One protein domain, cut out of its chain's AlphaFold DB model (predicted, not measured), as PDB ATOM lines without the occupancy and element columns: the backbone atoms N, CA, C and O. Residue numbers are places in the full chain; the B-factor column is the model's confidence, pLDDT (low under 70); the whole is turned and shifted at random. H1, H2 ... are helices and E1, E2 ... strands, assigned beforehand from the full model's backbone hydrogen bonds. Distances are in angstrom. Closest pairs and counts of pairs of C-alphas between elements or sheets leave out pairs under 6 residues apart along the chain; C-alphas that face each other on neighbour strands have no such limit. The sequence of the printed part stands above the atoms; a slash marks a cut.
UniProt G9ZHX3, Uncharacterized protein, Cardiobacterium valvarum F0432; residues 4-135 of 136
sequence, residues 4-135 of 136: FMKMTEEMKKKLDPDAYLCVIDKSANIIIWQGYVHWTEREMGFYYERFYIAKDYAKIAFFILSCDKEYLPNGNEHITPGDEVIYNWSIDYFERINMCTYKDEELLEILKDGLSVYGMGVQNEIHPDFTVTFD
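What this domain is: This is residues 4 to 135 of the 136 residues of an uncharacterized protein of Cardiobacterium valvarum F0432 (UniProt G9ZHX3). One seven-stranded sheet, strongly twisted and curled like part of a barrel, wraps round a single long helix, H3, which lies in its hollow. The small helix H1 sits beside the strands, the tiny helix H2 belongs to a stretch that stands free, residues 38 to 45, and a long loop, residues 69 to 84, reaches to one end of the longest axis. The printed part has 132 residues with three named helices and seven named strands, in the order E1 H1 E2 E3 H2 E4 E5 E6 H3 E7, and its class is mixed, helices and strands. The sheet runs E1 - E2 - E3 - E4 - E5 - E6 - E7 and is mixed, antiparallel but for the parallel pair E6 and E7. The whole is compact, with a radius of gyration of the C-alphas of 15.0 A and spans of 44 by 29 by 27 A.

How they stand to each other: Start in the sheet with E4, residues 48 to 55, and E5, residues 58 to 68, an antiparallel hairpin in which N 51 and O 63 are 2.8 A apart, within hydrogen-bond range. E6, residues 85 to 96, makes a hairpin with E5, with N 64 and O 93 at 2.8 A; E4, E5 and E6 are a meander, each strand the antiparallel neighbour of the one before. Look at residue 93, where E6 bends by 66 degrees. On the other side of E4, E3, residues 30 to 34, is antiparallel to it, with N 31 and O 54 at 2.8 A. E3 forms a hairpin with E2, residues 21 to 25, where N 25 and O 30 are 2.8 A apart. E1, residues 4 to 6, is an edge strand, antiparallel to E2, with N 5 and O 22 at 2.9 A. The other edge strand, E7, residues 130 to 134, is parallel to E6, with N 133 and O 87 at 3.3 A. The sheet curls round H3, residues 104 to 123, and with it makes two layers, a helix on one face of a sheet. The closest C-alphas of H3 and E7 are those of Ser 116 and Val 132, 5.7 A apart; of H3 and E2, those of Val 23 and Tyr 118, 5.9 A. E6 and H3 are near each other, with 10 pairs of C-alphas within 10 A. E6, H3 and E7 form a strand-helix-strand unit, two parallel neighbour strands with a helix between, and its crossover is right-handed. H1, residues 9 to 15, is on the sheet at a height over the sheet of 6.4 A but over none of the strands. H2, residues 39 to 43, is not on the sheet, and H1, H2 and H3 are apart from one another. In H1, H2 and H3 every O i to N i+4 pair is within hydrogen-bond range.

Where its parts are: Find C-alpha 4 at (-36.963, -3.608, -29.689), where E1 begins; it measures 7.3 A. H1 measures 10.0 A, E2 13.7 A, E3 13.9 A and H2 6.4 A. E4 spans 23.6 A, E5 30.1 A and E6 29.6 A. Find C-alpha 104 at (-56.599, -8.969, -18.431); from there H3 runs 27.9 A to C-alpha 123. E7, 13.2 A long, ends at C-alpha 134, (-51.040, -17.649, -28.906).

The domain as a whole: The two C-alphas farthest apart are those of Asn 74 and Met 99, 44.1 A. The printed part, residues 4 to 135, has no cut. The link from E5 to E6, 16 residues, is long; those from E6 to H3 and from H3 to E7 are short, and the others are tight. The mean pLDDT of the printed part is 76.0; in the B-factor column, look for values under 70 at residues 38 to 47, 68 to 88, 98 and 120 to 135.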
ATOM      1  N   PHE A   4     -37.987  -2.824 -30.379       91.88
ATOM      2  CA  PHE A   4     -36.963  -3.608 -29.689       91.88
ATOM      3  C   PHE A   4     -35.717  -2.766 -29.416       91.88
ATOM      4  O   PHE A   4     -35.210  -2.083 -30.309       91.88
ATOM      5  N   MET A   5     -35.198  -2.816 -28.189       93.12
ATOM      6  CA  MET A   5     -33.980  -2.096 -27.827       93.12
ATOM      7  C   MET A   5     -33.274  -2.681 -26.603       93.12
ATOM      8  O   MET A   5     -33.842  -3.417 -25.796       93.12
ATOM      9  N   LYS A   6     -32.012  -2.277 -26.425       93.56
ATOM     10  CA  LYS A   6     -31.282  -2.472 -25.169       93.56
ATOM     11  C   LYS A   6     -31.837  -1.535 -24.105       93.56
ATOM     12  O   LYS A   6     -32.024  -0.346 -24.369       93.56
ATOM     13  N   MET A   7     -32.043  -2.049 -22.898       93.94
ATOM     14  CA  MET A   7     -32.448  -1.223 -21.766       93.94
ATOM     15  C   MET A   7     -31.349  -0.217 -21.429       93.94
ATOM     16  O   MET A   7     -30.168  -0.564 -21.339       93.94
ATOM     17  N   THR A   8     -31.738   1.040 -21.221       94.50
ATOM     18  CA  THR A   8     -30.811   2.068 -20.744       94.50
ATOM     19  C   THR A   8     -30.460   1.826 -19.277       94.50
ATOM     20  O   THR A   8     -31.217   1.204 -18.532       94.50
ATOM     21  N   GLU A   9     -29.335   2.371 -18.820       94.81
ATOM     22  CA  GLU A   9     -28.932   2.269 -17.410       94.81
ATOM     23  C   GLU A   9     -29.965   2.878 -16.450       94.81
ATOM     24  O   GLU A   9     -30.119   2.423 -15.319       94.81
ATOM     25  N   GLU A  10     -30.710   3.892 -16.894       93.19
ATOM     26  CA  GLU A  10     -31.811   4.451 -16.112       93.19
ATOM     27  C   GLU A  10     -32.989   3.475 -16.008       93.19
ATOM     28  O   GLU A  10     -33.525   3.284 -14.916       93.19
ATOM     29  N   MET A  11     -33.367   2.825 -17.116       94.56
ATOM     30  CA  MET A  11     -34.422   1.807 -17.125       94.56
ATOM     31  C   MET A  11     -34.064   0.645 -16.202       94.56
ATOM     32  O   MET A  11     -34.880   0.272 -15.365       94.56
ATOM     33  N   LYS A  12     -32.834   0.131 -16.295       94.19
ATOM     34  CA  LYS A  12     -32.348  -0.959 -15.439       94.19
ATOM     35  C   LYS A  12     -32.423  -0.610 -13.958       94.19
ATOM     36  O   LYS A  12     -32.982  -1.362 -13.170       94.19
ATOM     37  N   LYS A  13     -31.949   0.583 -13.577       93.75
ATOM     38  CA  LYS A  13     -32.029   1.070 -12.187       93.75
ATOM     39  C   LYS A  13     -33.461   1.139 -11.656       93.75
ATOM     40  O   LYS A  13     -33.661   0.969 -10.458       93.75
ATOM     41  N   LYS A  14     -34.432   1.441 -12.520       92.56
ATOM     42  CA  LYS A  14     -35.845   1.589 -12.141       92.56
ATOM     43  C   LYS A  14     -36.619   0.271 -12.162       92.56
ATOM     44  O   LYS A  14     -37.522   0.101 -11.351       92.56
ATOM     45  N   LEU A  15     -36.300  -0.626 -13.091       93.00
ATOM     46  CA  LEU A  15     -37.107  -1.812 -13.382       93.00
ATOM     47  C   LEU A  15     -36.456  -3.101 -12.894       93.00
ATOM     48  O   LEU A  15     -37.075  -3.871 -12.152       93.00
ATOM     49  N   ASP A  16     -35.241  -3.347 -13.369       91.38
ATOM     50  CA  ASP A  16     -34.518  -4.593 -13.175       91.38
ATOM     51  C   ASP A  16     -33.040  -4.399 -13.575       91.38
ATOM     52  O   ASP A  16     -32.761  -4.161 -14.756       91.38
ATOM     53  N   PRO A  17     -32.087  -4.441 -12.623       90.19
ATOM     54  CA  PRO A  17     -30.671  -4.235 -12.916       90.19
ATOM     55  C   PRO A  17     -30.067  -5.342 -13.788       90.19
ATOM     56  O   PRO A  17     -29.077  -5.083 -14.477       90.19
ATOM     57  N   ASP A  18     -30.666  -6.534 -13.785       89.00
ATOM     58  CA  ASP A  18     -30.154  -7.710 -14.489       89.00
ATOM     59  C   ASP A  18     -30.750  -7.852 -15.900       89.00
ATOM     60  O   ASP A  18     -30.252  -8.626 -16.722       89.00
ATOM     61  N   ALA A  19     -31.785  -7.072 -16.228       88.56
ATOM     62  CA  ALA A  19     -32.402  -7.083 -17.548       88.56
ATOM     63  C   ALA A  19     -31.567  -6.313 -18.588       88.56
ATOM     64  O   ALA A  19     -31.083  -5.201 -18.355       88.56
ATOM     65  N   TYR A  20     -31.410  -6.901 -19.779       85.88
ATOM     66  CA  TYR A  20     -30.592  -6.327 -20.856       85.88
ATOM     67  C   TYR A  20     -31.405  -5.842 -22.058       85.88
ATOM     68  O   TYR A  20     -31.125  -4.767 -22.595       85.88
ATOM     69  N   LEU A  21     -32.408  -6.613 -22.479       91.19
ATOM     70  CA  LEU A  21     -33.212  -6.367 -23.676       91.19
ATOM     71  C   LEU A  21     -34.672  -6.163 -23.297       91.19
ATOM     72  O   LEU A  21     -35.177  -6.796 -22.372       91.19
ATOM     73  N   CYS A  22     -35.349  -5.293 -24.033       93.69
ATOM     74  CA  CYS A  22     -36.773  -5.052 -23.874       93.69
ATOM     75  C   CYS A  22     -37.410  -4.660 -25.206       93.69
ATOM     76  O   CYS A  22     -36.731  -4.221 -26.138       93.69
ATOM     77  N   VAL A  23     -38.734  -4.708 -25.243       95.06
ATOM     78  CA  VAL A  23     -39.526  -3.913 -26.180       95.06
ATOM     79  C   VAL A  23     -40.204  -2.772 -25.440       95.06
ATOM     80  O   VAL A  23     -40.595  -2.908 -24.278       95.06
ATOM     81  N   ILE A  24     -40.333  -1.631 -26.106       96.50
ATOM     82  CA  ILE A  24     -40.965  -0.443 -25.538       96.50
ATOM     83  C   ILE A  24     -41.936   0.189 -26.528       96.50
ATOM     84  O   ILE A  24     -41.587   0.451 -27.676       96.50
ATOM     85  N   ASP A  25     -43.145   0.489 -26.067       96.38
ATOM     86  CA  ASP A  25     -44.002   1.482 -26.695       96.38
ATOM     87  C   ASP A  25     -43.729   2.824 -26.017       96.38
ATOM     88  O   ASP A  25     -44.206   3.089 -24.913       96.38
ATOM     89  N   LYS A  26     -42.943   3.683 -26.670       92.69
ATOM     90  CA  LYS A  26     -42.568   4.998 -26.124       92.69
ATOM     91  C   LYS A  26     -43.762   5.939 -25.983       92.69
ATOM     92  O   LYS A  26     -43.752   6.789 -25.099       92.69
ATOM     93  N   SER A  27     -44.773   5.798 -26.840       94.00
ATOM     94  CA  SER A  27     -45.952   6.672 -26.825       94.00
ATOM     95  C   SER A  27     -46.860   6.373 -25.636       94.00
ATOM     96  O   SER A  27     -47.366   7.290 -24.990       94.00
ATOM     97  N   ALA A  28     -47.000   5.089 -25.304       93.69
ATOM     98  CA  ALA A  28     -47.744   4.631 -24.141       93.69
ATOM     99  C   ALA A  28     -46.862   4.502 -22.890       93.69
ATOM    100  O   ALA A  28     -47.385   4.335 -21.793       93.69
ATOM    101  N   ASN A  29     -45.537   4.595 -23.024       94.75
ATOM    102  CA  ASN A  29     -44.552   4.318 -21.978       94.75
ATOM    103  C   ASN A  29     -44.757   2.933 -21.337       94.75
ATOM    104  O   ASN A  29     -44.754   2.789 -20.109       94.75
ATOM    105  N   ILE A  30     -45.000   1.938 -22.193       96.75
ATOM    106  CA  ILE A  30     -45.153   0.531 -21.821       96.75
ATOM    107  C   ILE A  30     -43.862  -0.194 -22.172       96.75
ATOM    108  O   ILE A  30     -43.373  -0.076 -23.292       96.75
ATOM    109  N   ILE A  31     -43.313  -0.937 -21.219       96.75
ATOM    110  CA  ILE A  31     -42.032  -1.633 -21.343       96.75
ATOM    111  C   ILE A  31     -42.264  -3.101 -21.023       96.75
ATOM    112  O   ILE A  31     -42.836  -3.413 -19.980       96.75
ATOM    113  N   ILE A  32     -41.798  -3.989 -21.894       95.75
ATOM    114  CA  ILE A  32     -41.876  -5.436 -21.700       95.75
ATOM    115  C   ILE A  32     -40.471  -6.004 -21.811       95.75
ATOM    116  O   ILE A  32     -39.738  -5.683 -22.749       95.75
ATOM    117  N   TRP A  33     -40.079  -6.837 -20.856       94.75
ATOM    118  CA  TRP A  33     -38.774  -7.487 -20.883       94.75
ATOM    119  C   TRP A  33     -38.852  -8.908 -20.356       94.75
ATOM    120  O   TRP A  33     -39.727  -9.253 -19.556       94.75
ATOM    121  N   GLN A  34     -37.903  -9.713 -20.818       89.69
ATOM    122  CA  GLN A  34     -37.705 -11.071 -20.353       89.69
ATOM    123  C   GLN A  34     -36.991 -11.045 -18.998       89.69
ATOM    124  O   GLN A  34     -35.924 -10.445 -18.849       89.69
ATOM    125  N   GLY A  35     -37.594 -11.683 -18.002       86.06
ATOM    126  CA  GLY A  35     -36.992 -11.911 -16.697       86.06
ATOM    127  C   GLY A  35     -35.965 -13.041 -16.728       86.06
ATOM    128  O   GLY A  35     -35.955 -13.883 -17.625       86.06
ATOM    129  N   TYR A  36     -35.115 -13.090 -15.706       80.88
ATOM    130  CA  TYR A  36     -34.132 -14.158 -15.560       80.88
ATOM    131  C   TYR A  36     -34.802 -15.527 -15.333       80.88
ATOM    132  O   TYR A  36     -35.630 -15.697 -14.428       80.88
ATOM    133  N   VAL A  37     -34.403 -16.512 -16.140       70.31
ATOM    134  CA  VAL A  37     -34.752 -17.931 -15.977       70.31
ATOM    135  C   VAL A  37     -33.527 -18.651 -15.426       70.31
ATOM    136  O   VAL A  37     -32.444 -18.577 -16.015       70.31
ATOM    137  N   HIS A  38     -33.676 -19.323 -14.285       63.78
ATOM    138  CA  HIS A  38     -32.544 -19.978 -13.640       63.78
ATOM    139  C   HIS A  38     -32.158 -21.246 -14.420       63.78
ATOM    140  O   HIS A  38     -33.012 -21.990 -14.893       63.78
ATOM    141  N   TRP A  39     -30.856 -21.516 -14.556       58.22
ATOM    142  CA  TRP A  39     -30.329 -22.629 -15.365       58.22
ATOM    143  C   TRP A  39     -30.866 -24.006 -14.939       58.22
ATOM    144  O   TRP A  39     -31.105 -24.856 -15.790       58.22
ATOM    145  N   THR A  40     -31.152 -24.198 -13.649       54.44
ATOM    146  CA  THR A  40     -31.777 -25.429 -13.130       54.44
ATOM    147  C   THR A  40     -33.186 -25.665 -13.674       54.44
ATOM    148  O   THR A  40     -33.603 -26.808 -13.802       54.44
ATOM    149  N   GLU A  41     -33.929 -24.603 -13.997       53.28
ATOM    150  CA  GLU A  41     -35.275 -24.710 -14.577       53.28
ATOM    151  C   GLU A  41     -35.179 -25.228 -16.020       53.28
ATOM    152  O   GLU A  41     -35.947 -26.099 -16.419       53.28
ATOM    153  N   ARG A  42     -34.137 -24.806 -16.754       55.78
ATOM    154  CA  ARG A  42     -33.831 -25.307 -18.103       55.78
ATOM    155  C   ARG A  42     -33.361 -26.764 -18.105       55.78
ATOM    156  O   ARG A  42     -33.748 -27.523 -18.986       55.78
ATOM    157  N   GLU A  43     -32.547 -27.172 -17.129       47.16
ATOM    158  CA  GLU A  43     -32.051 -28.556 -17.016       47.16
ATOM    159  C   GLU A  43     -33.141 -29.568 -16.641       47.16
ATOM    160  O   GLU A  43     -33.042 -30.742 -16.995       47.16
ATOM    161  N   MET A  44     -34.201 -29.121 -15.962       48.53
ATOM    162  CA  MET A  44     -35.349 -29.960 -15.605       48.53
ATOM    163  C   MET A  44     -36.350 -30.159 -16.759       48.53
ATOM    164  O   MET A  44     -37.390 -30.781 -16.554       48.53
ATOM    165  N   GLY A  45     -36.047 -29.664 -17.965       48.41
ATOM    166  CA  GLY A  45     -36.912 -29.794 -19.141       48.41
ATOM    167  C   GLY A  45     -38.102 -28.830 -19.155       48.41
ATOM    168  O   GLY A  45     -38.989 -28.971 -19.993       48.41
ATOM    169  N   PHE A  46     -38.125 -27.848 -18.250       51.28
ATOM    170  CA  PHE A  46     -39.138 -26.803 -18.219       51.28
ATOM    171  C   PHE A  46     -38.699 -25.637 -19.118       51.28
ATOM    172  O   PHE A  46     -37.855 -24.819 -18.747       51.28
ATOM    173  N   TYR A  47     -39.261 -25.559 -20.326       65.56
ATOM    174  CA  TYR A  47     -39.006 -24.475 -21.284       65.56
ATOM    175  C   TYR A  47     -39.951 -23.293 -21.044       65.56
ATOM    176  O   TYR A  47     -40.738 -22.925 -21.915       65.56
ATOM    177  N   TYR A  48     -39.885 -22.716 -19.844       73.88
ATOM    178  CA  TYR A  48     -40.666 -21.533 -19.504       73.88
ATOM    179  C   TYR A  48     -39.845 -20.259 -19.662       73.88
ATOM    180  O   TYR A  48     -38.691 -20.184 -19.238       73.88
ATOM    181  N   GLU A  49     -40.476 -19.233 -20.216       81.94
ATOM    182  CA  GLU A  49     -39.965 -17.876 -20.289       81.94
ATOM    183  C   GLU A  49     -40.765 -16.958 -19.371       81.94
ATOM    184  O   GLU A  49     -41.971 -17.106 -19.184       81.94
ATOM    185  N   ARG A  50     -40.072 -15.996 -18.769       88.50
ATOM    186  CA  ARG A  50     -40.654 -15.043 -17.825       88.50
ATOM    187  C   ARG A  50     -40.730 -13.679 -18.472       88.50
ATOM    188  O   ARG A  50     -39.705 -13.194 -18.935       88.50
ATOM    189  N   PHE A  51     -41.882 -13.026 -18.429       92.44
ATOM    190  CA  PHE A  51     -42.042 -11.670 -18.947       92.44
ATOM    191  C   PHE A  51     -42.679 -10.749 -17.921       92.44
ATOM    192  O   PHE A  51     -43.639 -11.109 -17.242       92.44
ATOM    193  N   TYR A  52     -42.149  -9.536 -17.831       95.12
ATOM    194  CA  TYR A  52     -42.731  -8.457 -17.045       95.12
ATOM    195  C   TYR A  52     -43.251  -7.368 -17.966       95.12
ATOM    196  O   TYR A  52     -42.618  -7.058 -18.973       95.12
ATOM    197  N   ILE A  53     -44.361  -6.746 -17.574       95.88
ATOM    198  CA  ILE A  53     -44.882  -5.528 -18.196       95.88
ATOM    199  C   ILE A  53     -44.806  -4.401 -17.173       95.88
ATOM    200  O   ILE A  53     -45.246  -4.552 -16.027       95.88
ATOM    201  N   ALA A  54     -44.284  -3.255 -17.593       95.81
ATOM    202  CA  ALA A  54     -44.315  -2.018 -16.834       95.81
ATOM    203  C   ALA A  54     -44.998  -0.894 -17.614       95.81
ATOM    204  O   ALA A  54     -44.835  -0.785 -18.827       95.81
ATOM    205  N   LYS A  55     -45.702  -0.022 -16.892       95.12
ATOM    206  CA  LYS A  55     -46.230   1.256 -17.381       95.12
ATOM    207  C   LYS A  55     -45.609   2.364 -16.550       95.12
ATOM    208  O   LYS A  55     -45.612   2.284 -15.326       95.12
ATOM    209  N   ASP A  56     -45.045   3.377 -17.202       94.50
ATOM    210  CA  ASP A  56     -44.368   4.485 -16.512       94.50
ATOM    211  C   ASP A  56     -43.324   4.015 -15.490       94.50
ATOM    212  O   ASP A  56     -43.172   4.586 -14.414       94.50
ATOM    213  N   TYR A  57     -42.576   2.971 -15.856       93.44
ATOM    214  CA  TYR A  57     -41.556   2.337 -15.019       93.44
ATOM    215  C   TYR A  57     -42.084   1.633 -13.751       93.44
ATOM    216  O   TYR A  57     -41.283   1.172 -12.940       93.44
ATOM    217  N   ALA A  58     -43.399   1.491 -13.582       93.12
ATOM    218  CA  ALA A  58     -44.001   0.667 -12.538       93.12
ATOM    219  C   ALA A  58     -44.408  -0.697 -13.113       93.12
ATOM    220  O   ALA A  58     -45.104  -0.754 -14.125       93.12
ATOM    221  N   LYS A  59     -43.983  -1.797 -12.477       94.12
ATOM    222  CA  LYS A  59     -44.395  -3.166 -12.840       94.12
ATOM    223  C   LYS A  59     -45.900  -3.330 -12.625       94.12
ATOM    224  O   LYS A  59     -46.383  -3.061 -11.529       94.12
ATOM    225  N   ILE A  60     -46.608  -3.798 -13.648       95.75
ATOM    226  CA  ILE A  60     -48.072  -3.956 -13.633       95.75
ATOM    227  C   ILE A  60     -48.534  -5.384 -13.934       95.75
ATOM    228  O   ILE A  60     -49.652  -5.746 -13.571       95.75
ATOM    229  N   ALA A  61     -47.698  -6.211 -14.561       95.56
ATOM    230  CA  ALA A  61     -48.020  -7.608 -14.823       95.56
ATOM    231  C   ALA A  61     -46.765  -8.478 -14.926       95.56
ATOM    232  O   ALA A  61     -45.686  -7.992 -15.287       95.56
ATOM    233  N   PHE A  62     -46.937  -9.760 -14.626       94.06
ATOM    234  CA  PHE A  62     -45.940 -10.808 -14.769       94.06
ATOM    235  C   PHE A  62     -46.567 -12.049 -15.408       94.06
ATOM    236  O   PHE A  62     -47.676 -12.447 -15.049       94.06
ATOM    237  N   PHE A  63     -45.838 -12.651 -16.342       92.00
ATOM    238  CA  PHE A  63     -46.245 -13.832 -17.089       92.00
ATOM    239  C   PHE A  63     -45.137 -14.881 -17.048       92.00
ATOM    240  O   PHE A  63     -43.958 -14.557 -17.219       92.00
ATOM    241  N   ILE A  64     -45.530 -16.136 -16.866       88.00
ATOM    242  CA  ILE A  64     -44.727 -17.308 -17.195       88.00
ATOM    243  C   ILE A  64     -45.384 -17.943 -18.410       88.00
ATOM    244  O   ILE A  64     -46.570 -18.276 -18.368       88.00
ATOM    245  N   LEU A  65     -44.611 -18.063 -19.480       83.62
ATOM    246  CA  LEU A  65     -45.054 -18.614 -20.746       83.62
ATOM    247  C   LEU A  65     -44.271 -19.882 -21.054       83.62
ATOM    248  O   LEU A  65     -43.045 -19.867 -20.968       83.62
ATOM    249  N   SER A  66     -44.935 -20.939 -21.485       76.50
ATOM    250  CA  SER A  66     -44.301 -22.066 -22.165       76.50
ATOM    251  C   SER A  66     -44.323 -21.799 -23.648       76.50
ATOM    252  O   SER A  66     -45.281 -21.241 -24.180       76.50
ATOM    253  N   CYS A  67     -43.264 -22.214 -24.328       70.56
ATOM    254  CA  CYS A  67     -43.299 -22.335 -25.772       70.56
ATOM    255  C   CYS A  67     -43.367 -23.811 -26.133       70.56
ATOM    256  O   CYS A  67     -42.360 -24.518 -26.003       70.56
ATOM    257  N   ASP A  68     -44.524 -24.250 -26.622       60.09
ATOM    258  CA  ASP A  68     -44.599 -25.512 -27.342       60.09
ATOM    259  C   ASP A  68     -44.022 -25.278 -28.732       60.09
ATOM    260  O   ASP A  68     -44.646 -24.716 -29.633       60.09
ATOM    261  N   LYS A  69     -42.773 -25.700 -28.908       53.53
ATOM    262  CA  LYS A  69     -42.149 -25.776 -30.228       53.53
ATOM    263  C   LYS A  69     -42.606 -27.057 -30.914       53.53
ATOM    264  O   LYS A  69     -41.792 -27.942 -31.185       53.53
ATOM    265  N   GLU A  70     -43.902 -27.194 -31.171       45.47
ATOM    266  CA  GLU A  70     -44.334 -28.200 -32.135       45.47
ATOM    267  C   GLU A  70     -43.820 -27.768 -33.515       45.47
ATOM    268  O   GLU A  70     -44.162 -26.710 -34.025       45.47
ATOM    269  N   TYR A  71     -42.957 -28.602 -34.102       43.09
ATOM    270  CA  TYR A  71     -42.399 -28.467 -35.451       43.09
ATOM    271  C   TYR A  71     -41.341 -27.376 -35.689       43.09
ATOM    272  O   TYR A  71     -41.496 -26.476 -36.506       43.09
ATOM    273  N   LEU A  72     -40.139 -27.619 -35.162       47.38
ATOM    274  CA  LEU A  72     -38.937 -27.446 -35.983       47.38
ATOM    275  C   LEU A  72     -38.428 -28.848 -36.327       47.38
ATOM    276  O   LEU A  72     -37.859 -29.485 -35.440       47.38
ATOM    277  N   PRO A  73     -38.610 -29.362 -37.561       39.59
ATOM    278  CA  PRO A  73     -38.211 -30.728 -37.911       39.59
ATOM    279  C   PRO A  73     -36.731 -31.051 -37.629       39.59
ATOM    280  O   PRO A  73     -36.377 -32.223 -37.610       39.59
ATOM    281  N   ASN A  74     -35.892 -30.041 -37.347       42.59
ATOM    282  CA  ASN A  74     -34.491 -30.198 -36.955       42.59
ATOM    283  C   ASN A  74     -34.072 -29.360 -35.717       42.59
ATOM    284  O   ASN A  74     -32.889 -29.286 -35.412       42.59
ATOM    285  N   GLY A  75     -34.995 -28.733 -34.976       47.25
ATOM    286  CA  GLY A  75     -34.656 -27.844 -33.847       47.25
ATOM    287  C   GLY A  75     -34.179 -26.431 -34.243       47.25
ATOM    288  O   GLY A  75     -34.103 -26.086 -35.419       47.25
ATOM    289  N   ASN A  76     -33.877 -25.592 -33.239       50.88
ATOM    290  CA  ASN A  76     -33.526 -24.164 -33.399       50.88
ATOM    291  C   ASN A  76     -32.291 -23.907 -34.284       50.88
ATOM    292  O   ASN A  76     -32.161 -22.829 -34.854       50.88
ATOM    293  N   GLU A  77     -31.367 -24.864 -34.360       50.09
ATOM    294  CA  GLU A  77     -30.063 -24.714 -35.025       50.09
ATOM    295  C   GLU A  77     -30.158 -24.678 -36.560       50.09
ATOM    296  O   GLU A  77     -29.172 -24.394 -37.236       50.09
ATOM    297  N   HIS A  78     -31.346 -24.944 -37.109       52.22
ATOM    298  CA  HIS A  78     -31.591 -25.048 -38.547       52.22
ATOM    299  C   HIS A  78     -32.595 -24.024 -39.081       52.22
ATOM    300  O   HIS A  78     -32.987 -24.135 -40.238       52.22
ATOM    301  N   ILE A  79     -33.006 -23.051 -38.263       56.31
ATOM    302  CA  ILE A  79     -33.810 -21.918 -38.732       56.31
ATOM    303  C   ILE A  79     -32.926 -21.068 -39.646       56.31
ATOM    304  O   ILE A  79     -31.856 -20.604 -39.243       56.31
ATOM    305  N   THR A  80     -33.367 -20.887 -40.884       55.69
ATOM    306  CA  THR A  80     -32.681 -20.109 -41.910       55.69
ATOM    307  C   THR A  80     -33.489 -18.877 -42.318       55.69
ATOM    308  O   THR A  80     -34.713 -18.849 -42.171       55.69
ATOM    309  N   PRO A  81     -32.826 -17.834 -42.854       53.41
ATOM    310  CA  PRO A  81     -33.517 -16.664 -43.380       53.41
ATOM    311  C   PRO A  81     -34.574 -17.053 -44.428       53.41
ATOM    312  O   PRO A  81     -34.233 -17.609 -45.471       53.41
ATOM    313  N   GLY A  82     -35.838 -16.717 -44.166       54.81
ATOM    314  CA  GLY A  82     -36.987 -17.057 -45.013       54.81
ATOM    315  C   GLY A  82     -37.854 -18.212 -44.498       54.81
ATOM    316  O   GLY A  82     -38.919 -18.434 -45.071       54.81
ATOM    317  N   ASP A  83     -37.446 -18.908 -43.433       55.38
ATOM    318  CA  ASP A  83     -38.294 -19.908 -42.780       55.38
ATOM    319  C   ASP A  83     -39.428 -19.240 -41.995       55.38
ATOM    320  O   ASP A  83     -39.204 -18.303 -41.234       55.38
ATOM    321  N   GLU A  84     -40.652 -19.742 -42.133       57.34
ATOM    322  CA  GLU A  84     -41.760 -19.333 -41.272       57.34
ATOM    323  C   GLU A  84     -41.662 -20.111 -39.955       57.34
ATOM    324  O   GLU A  84     -41.855 -21.329 -39.923       57.34
ATOM    325  N   VAL A  85     -41.317 -19.420 -38.866       56.84
ATOM    326  CA  VAL A  85     -41.248 -20.026 -37.530       56.84
ATOM    327  C   VAL A  85     -42.453 -19.585 -36.719       56.84
ATOM    328  O   VAL A  85     -42.616 -18.401 -36.423       56.84
ATOM    329  N   ILE A  86     -43.270 -20.561 -36.336       60.41
ATOM    330  CA  ILE A  86     -44.442 -20.356 -35.494       60.41
ATOM    331  C   ILE A  86     -44.043 -20.649 -34.047       60.41
ATOM    332  O   ILE A  86     -43.638 -21.762 -33.715       60.41
ATOM    333  N   TYR A  87     -44.134 -19.636 -33.188       62.69
ATOM    334  CA  TYR A  87     -43.974 -19.811 -31.745       62.69
ATOM    335  C   TYR A  87     -45.350 -19.880 -31.102       62.69
ATOM    336  O   TYR A  87     -45.995 -18.840 -30.974       62.69
ATOM    337  N   ASN A  88     -45.757 -21.075 -30.669       65.69
ATOM    338  CA  ASN A  88     -46.970 -21.260 -29.878       65.69
ATOM    339  C   ASN A  88     -46.640 -21.018 -28.408       65.69
ATOM    340  O   ASN A  88     -45.985 -21.839 -27.757       65.69
ATOM    341  N   TRP A  89     -47.052 -19.858 -27.899       74.44
ATOM    342  CA  TRP A  89     -46.928 -19.544 -26.478       74.44
ATOM    343  C   TRP A  89     -48.202 -19.924 -25.737       74.44
ATOM    344  O   TRP A  89     -49.287 -19.483 -26.113       74.44
ATOM    345  N   SER A  90     -48.039 -20.669 -24.649       76.19
ATOM    346  CA  SER A  90     -49.081 -20.945 -23.661       76.19
ATOM    347  C   SER A  90     -48.769 -20.197 -22.368       76.19
ATOM    348  O   SER A  90     -47.606 -20.009 -22.013       76.19
ATOM    349  N   ILE A  91     -49.799 -19.740 -21.654       85.06
ATOM    350  CA  ILE A  91     -49.633 -19.052 -20.366       85.06
ATOM    351  C   ILE A  91     -49.725 -20.082 -19.242       85.06
ATOM    352  O   ILE A  91     -50.814 -20.545 -18.914       85.06
ATOM    353  N   ASP A  92     -48.599 -20.391 -18.603       83.00
ATOM    354  CA  ASP A  92     -48.571 -21.273 -17.427       83.00
ATOM    355  C   ASP A  92     -48.933 -20.537 -16.144       83.00
ATOM    356  O   ASP A  92     -49.516 -21.102 -15.216       83.00
ATOM    357  N   TYR A  93     -48.558 -19.261 -16.068       85.75
ATOM    358  CA  TYR A  93     -48.864 -18.416 -14.927       85.75
ATOM    359  C   TYR A  93     -49.006 -16.966 -15.359       85.75
ATOM    360  O   TYR A  93     -48.222 -16.447 -16.151       85.75
ATOM    361  N   PHE A  94     -49.985 -16.289 -14.776       90.25
ATOM    362  CA  PHE A  94     -50.189 -14.866 -14.952       90.25
ATOM    363  C   PHE A  94     -50.547 -14.234 -13.614       90.25
ATOM    364  O   PHE A  94     -51.410 -14.721 -12.882       90.25
ATOM    365  N   GLU A  95     -49.890 -13.119 -13.322       91.50
ATOM    366  CA  GLU A  95     -50.153 -12.312 -12.146       91.50
ATOM    367  C   GLU A  95     -50.237 -10.837 -12.513       91.50
ATOM    368  O   GLU A  95     -49.327 -10.248 -13.107       91.50
ATOM    369  N   ARG A  96     -51.334 -10.209 -12.087       91.50
ATOM    370  CA  ARG A  96     -51.480  -8.761 -12.120       91.50
ATOM    371  C   ARG A  96     -50.792  -8.160 -10.897       91.50
ATOM    372  O   ARG A  96     -51.150  -8.470  -9.763       91.50
ATOM    373  N   ILE A  97     -49.845  -7.259 -11.126       90.06
ATOM    374  CA  ILE A  97     -49.089  -6.600 -10.059       90.06
ATOM    375  C   ILE A  97     -49.791  -5.286  -9.683       90.06
ATOM    376  O   ILE A  97     -50.381  -4.613 -10.531       90.06
ATOM    377  N   ASN A  98     -49.761  -4.958  -8.385       67.56
ATOM    378  CA  ASN A  98     -50.391  -3.789  -7.758       67.56
ATOM    379  C   ASN A  98     -50.430  -2.525  -8.641       67.56
ATOM    380  O   ASN A  98     -49.450  -2.167  -9.284       67.56
ATOM    381  N   MET A  99     -51.553  -1.794  -8.567       74.44
ATOM    382  CA  MET A  99     -51.855  -0.550  -9.307       74.44
ATOM    383  C   MET A  99     -52.120  -0.706 -10.813       74.44
ATOM    384  O   MET A  99     -52.385   0.291 -11.483       74.44
ATOM    385  N   CYS A 100     -52.122  -1.927 -11.352       87.94
ATOM    386  CA  CYS A 100     -52.523  -2.157 -12.736       87.94
ATOM    387  C   CYS A 100     -54.015  -1.840 -12.963       87.94
ATOM    388  O   CYS A 100     -54.898  -2.458 -12.365       87.94
ATOM    389  N   THR A 101     -54.285  -0.881 -13.852       90.88
ATOM    390  CA  THR A 101     -55.641  -0.469 -14.256       90.88
ATOM    391  C   THR A 101     -56.137  -1.154 -15.524       90.88
ATOM    392  O   THR A 101     -57.310  -1.013 -15.860       90.88
ATOM    393  N   TYR A 102     -55.257  -1.859 -16.236       91.06
ATOM    394  CA  TYR A 102     -55.609  -2.602 -17.439       91.06
ATOM    395  C   TYR A 102     -56.425  -3.846 -17.081       91.06
ATOM    396  O   TYR A 102     -56.210  -4.485 -16.042       91.06
ATOM    397  N   LYS A 103     -57.370  -4.188 -17.951       91.81
ATOM    398  CA  LYS A 103     -58.059  -5.480 -17.929       91.81
ATOM    399  C   LYS A 103     -57.109  -6.580 -18.394       91.81
ATOM    400  O   LYS A 103     -56.134  -6.313 -19.092       91.81
ATOM    401  N   ASP A 104     -57.430  -7.823 -18.052       89.19
ATOM    402  CA  ASP A 104     -56.599  -8.969 -18.431       89.19
ATOM    403  C   ASP A 104     -56.482  -9.102 -19.951       89.19
ATOM    404  O   ASP A 104     -55.379  -9.235 -20.461       89.19
ATOM    405  N   GLU A 105     -57.582  -8.934 -20.689       87.81
ATOM    406  CA  GLU A 105     -57.582  -8.923 -22.161       87.81
ATOM    407  C   GLU A 105     -56.646  -7.848 -22.740       87.81
ATOM    408  O   GLU A 105     -55.918  -8.109 -23.691       87.81
ATOM    409  N   GLU A 106     -56.603  -6.654 -22.141       92.81
ATOM    410  CA  GLU A 106     -55.714  -5.577 -22.596       92.81
ATOM    411  C   GLU A 106     -54.244  -5.908 -22.313       92.81
ATOM    412  O   GLU A 106     -53.384  -5.658 -23.154       92.81
ATOM    413  N   LEU A 107     -53.945  -6.487 -21.145       92.06
ATOM    414  CA  LEU A 107     -52.594  -6.940 -20.803       92.06
ATOM    415  C   LEU A 107     -52.122  -8.061 -21.724       92.06
ATOM    416  O   LEU A 107     -50.947  -8.087 -22.089       92.06
ATOM    417  N   LEU A 108     -53.030  -8.962 -22.101       89.81
ATOM    418  CA  LEU A 108     -52.752 -10.016 -23.062       89.81
ATOM    419  C   LEU A 108     -52.402  -9.417 -24.420       89.81
ATOM    420  O   LEU A 108     -51.330  -9.717 -24.923       89.81
ATOM    421  N   GLU A 109     -53.221  -8.526 -24.981       91.31
ATOM    422  CA  GLU A 109     -52.914  -7.889 -26.275       91.31
ATOM    423  C   GLU A 109     -51.597  -7.096 -26.243       91.31
ATOM    424  O   GLU A 109     -50.769  -7.232 -27.142       91.31
ATOM    425  N   ILE A 110     -51.334  -6.358 -25.158       93.81
ATOM    426  CA  ILE A 110     -50.046  -5.680 -24.942       93.81
ATOM    427  C   ILE A 110     -48.883  -6.683 -24.978       93.81
ATOM    428  O   ILE A 110     -47.855  -6.416 -25.609       93.81
ATOM    429  N   LEU A 111     -49.027  -7.827 -24.300       91.75
ATOM    430  CA  LEU A 111     -48.024  -8.887 -24.310       91.75
ATOM    431  C   LEU A 111     -47.842  -9.458 -25.721       91.75
ATOM    432  O   LEU A 111     -46.700  -9.613 -26.146       91.75
ATOM    433  N   LYS A 112     -48.926  -9.717 -26.464       87.94
ATOM    434  CA  LYS A 112     -48.862 -10.245 -27.839       87.94
ATOM    435  C   LYS A 112     -48.095  -9.325 -28.778       87.94
ATOM    436  O   LYS A 112     -47.161  -9.771 -29.452       87.94
ATOM    437  N   ASP A 113     -48.455  -8.046 -28.788       89.62
ATOM    438  CA  ASP A 113     -47.800  -7.033 -29.614       89.62
ATOM    439  C   ASP A 113     -46.317  -6.906 -29.242       89.62
ATOM    440  O   ASP A 113     -45.437  -6.836 -30.105       89.62
ATOM    441  N   GLY A 114     -46.033  -6.929 -27.939       90.50
ATOM    442  CA  GLY A 114     -44.682  -6.896 -27.409       90.50
ATOM    443  C   GLY A 114     -43.838  -8.093 -27.836       90.50
ATOM    444  O   GLY A 114     -42.741  -7.909 -28.361       90.50
ATOM    445  N   LEU A 115     -44.334  -9.315 -27.635       85.12
ATOM    446  CA  LEU A 115     -43.616 -10.544 -27.983       85.12
ATOM    447  C   LEU A 115     -43.393 -10.677 -29.487       85.12
ATOM    448  O   LEU A 115     -42.332 -11.150 -29.889       85.12
ATOM    449  N   SER A 116     -44.332 -10.197 -30.306       81.44
ATOM    450  CA  SER A 116     -44.167 -10.138 -31.762       81.44
ATOM    451  C   SER A 116     -42.924  -9.336 -32.144       81.44
ATOM    452  O   SER A 116     -42.088  -9.798 -32.919       81.44
ATOM    453  N   VAL A 117     -42.730  -8.166 -31.527       84.06
ATOM    454  CA  VAL A 117     -41.532  -7.343 -31.750       84.06
ATOM    455  C   VAL A 117     -40.295  -7.915 -31.055       84.06
ATOM    456  O   VAL A 117     -39.200  -7.837 -31.607       84.06
ATOM    457  N   TYR A 118     -40.441  -8.497 -29.863       81.94
ATOM    458  CA  TYR A 118     -39.319  -9.038 -29.095       81.94
ATOM    459  C   TYR A 118     -38.687 -10.229 -29.816       81.94
ATOM    460  O   TYR A 118     -37.468 -10.264 -29.973       81.94
ATOM    461  N   GLY A 119     -39.498 -11.164 -30.311       70.25
ATOM    462  CA  GLY A 119     -39.014 -12.306 -31.078       70.25
ATOM    463  C   GLY A 119     -38.339 -11.890 -32.383       70.25
ATOM    464  O   GLY A 119     -37.203 -12.298 -32.613       70.25
ATOM    465  N   MET A 120     -38.945 -10.971 -33.150       66.75
ATOM    466  CA  MET A 120     -38.284 -10.358 -34.312       66.75
ATOM    467  C   MET A 120     -36.956  -9.693 -33.938       66.75
ATOM    468  O   MET A 120     -35.977  -9.822 -34.657       66.75
ATOM    469  N   GLY A 121     -36.901  -8.946 -32.835       57.03
ATOM    470  CA  GLY A 121     -35.716  -8.198 -32.414       57.03
ATOM    471  C   GLY A 121     -34.558  -9.084 -31.952       57.03
ATOM    472  O   GLY A 121     -33.418  -8.838 -32.339       57.03
ATOM    473  N   VAL A 122     -34.849 -10.133 -31.178       59.03
ATOM    474  CA  VAL A 122     -33.863 -11.145 -30.756       59.03
ATOM    475  C   VAL A 122     -33.364 -11.953 -31.956       59.03
ATOM    476  O   VAL A 122     -32.182 -12.284 -32.019       59.03
ATOM    477  N   GLN A 123     -34.238 -12.238 -32.922       55.09
ATOM    478  CA  GLN A 123     -33.880 -12.968 -34.138       55.09
ATOM    479  C   GLN A 123     -33.297 -12.079 -35.237       55.09
ATOM    480  O   GLN A 123     -32.647 -12.592 -36.125       55.09
ATOM    481  N   ASN A 124     -33.426 -10.755 -35.200       49.44
ATOM    482  CA  ASN A 124     -32.868  -9.887 -36.245       49.44
ATOM    483  C   ASN A 124     -31.337  -9.729 -36.185       49.44
ATOM    484  O   ASN A 124     -30.766  -9.029 -37.021       49.44
ATOM    485  N   GLU A 125     -30.647 -10.409 -35.264       50.19
ATOM    486  CA  GLU A 125     -29.214 -10.677 -35.441       50.19
ATOM    487  C   GLU A 125     -28.964 -11.854 -36.423       50.19
ATOM    488  O   GLU A 125     -27.875 -11.919 -36.994       50.19
ATOM    489  N   ILE A 126     -29.959 -12.730 -36.694       42.12
ATOM    490  CA  ILE A 126     -29.972 -13.867 -37.651       42.12
ATOM    491  C   ILE A 126     -31.448 -14.240 -38.053       42.12
ATOM    492  O   ILE A 126     -32.086 -15.014 -37.352       42.12
ATOM    493  N   HIS A 127     -31.995 -13.668 -39.145       43.53
ATOM    494  CA  HIS A 127     -33.377 -13.799 -39.724       43.53
ATOM    495  C   HIS A 127     -34.175 -15.124 -39.523       43.53
ATOM    496  O   HIS A 127     -33.541 -16.182 -39.579       43.53
ATOM    497  N   PRO A 128     -35.543 -15.109 -39.428       40.84
ATOM    498  CA  PRO A 128     -36.509 -14.853 -40.541       40.84
ATOM    499  C   PRO A 128     -37.808 -14.060 -40.180       40.84
ATOM    500  O   PRO A 128     -37.909 -13.504 -39.089       40.84
ATOM    501  N   ASP A 129     -38.775 -13.954 -41.117       41.94
ATOM    502  CA  ASP A 129     -40.106 -13.345 -40.900       41.94
ATOM    503  C   ASP A 129     -40.886 -14.132 -39.829       41.94
ATOM    504  O   ASP A 129     -41.067 -15.346 -39.922       41.94
ATOM    505  N   PHE A 130     -41.319 -13.429 -38.782       43.16
ATOM    506  CA  PHE A 130     -41.741 -14.016 -37.512       43.16
ATOM    507  C   PHE A 130     -43.236 -13.810 -37.269       43.16
ATOM    508  O   PHE A 130     -43.718 -12.673 -37.259       43.16
ATOM    509  N   THR A 131     -43.950 -14.902 -36.998       47.94
ATOM    510  CA  THR A 131     -45.365 -14.874 -36.616       47.94
ATOM    511  C   THR A 131     -45.517 -15.492 -35.230       47.94
ATOM    512  O   THR A 131     -45.180 -16.655 -35.016       47.94
ATOM    513  N   VAL A 132     -46.029 -14.714 -34.274       48.00
ATOM    514  CA  VAL A 132     -46.396 -15.226 -32.946       48.00
ATOM    515  C   VAL A 132     -47.854 -15.623 -32.957       48.00
ATOM    516  O   VAL A 132     -48.724 -14.791 -33.218       48.00
ATOM    517  N   THR A 133     -48.120 -16.872 -32.615       46.84
ATOM    518  CA  THR A 133     -49.467 -17.375 -32.359       46.84
ATOM    519  C   THR A 133     -49.589 -17.705 -30.878       46.84
ATOM    520  O   THR A 133     -48.681 -18.237 -30.246       46.84
ATOM    521  N   PHE A 134     -50.712 -17.314 -30.286       44.91
ATOM    522  CA  PHE A 134     -51.040 -17.649 -28.906       44.91
ATOM    523  C   PHE A 134     -52.172 -18.660 -28.956       44.91
ATOM    524  O   PHE A 134     -53.257 -18.320 -29.437       44.91
ATOM    525  N   ASP A 135     -51.906 -19.869 -28.476       44.31
ATOM    526  CA  ASP A 135     -52.944 -20.866 -28.250       44.31
ATOM    527  C   ASP A 135     -53.487 -20.644 -26.831       44.31
ATOM    528  O   ASP A 135     -52.731 -20.608 -25.858       44.31
TER     529      ASP A 135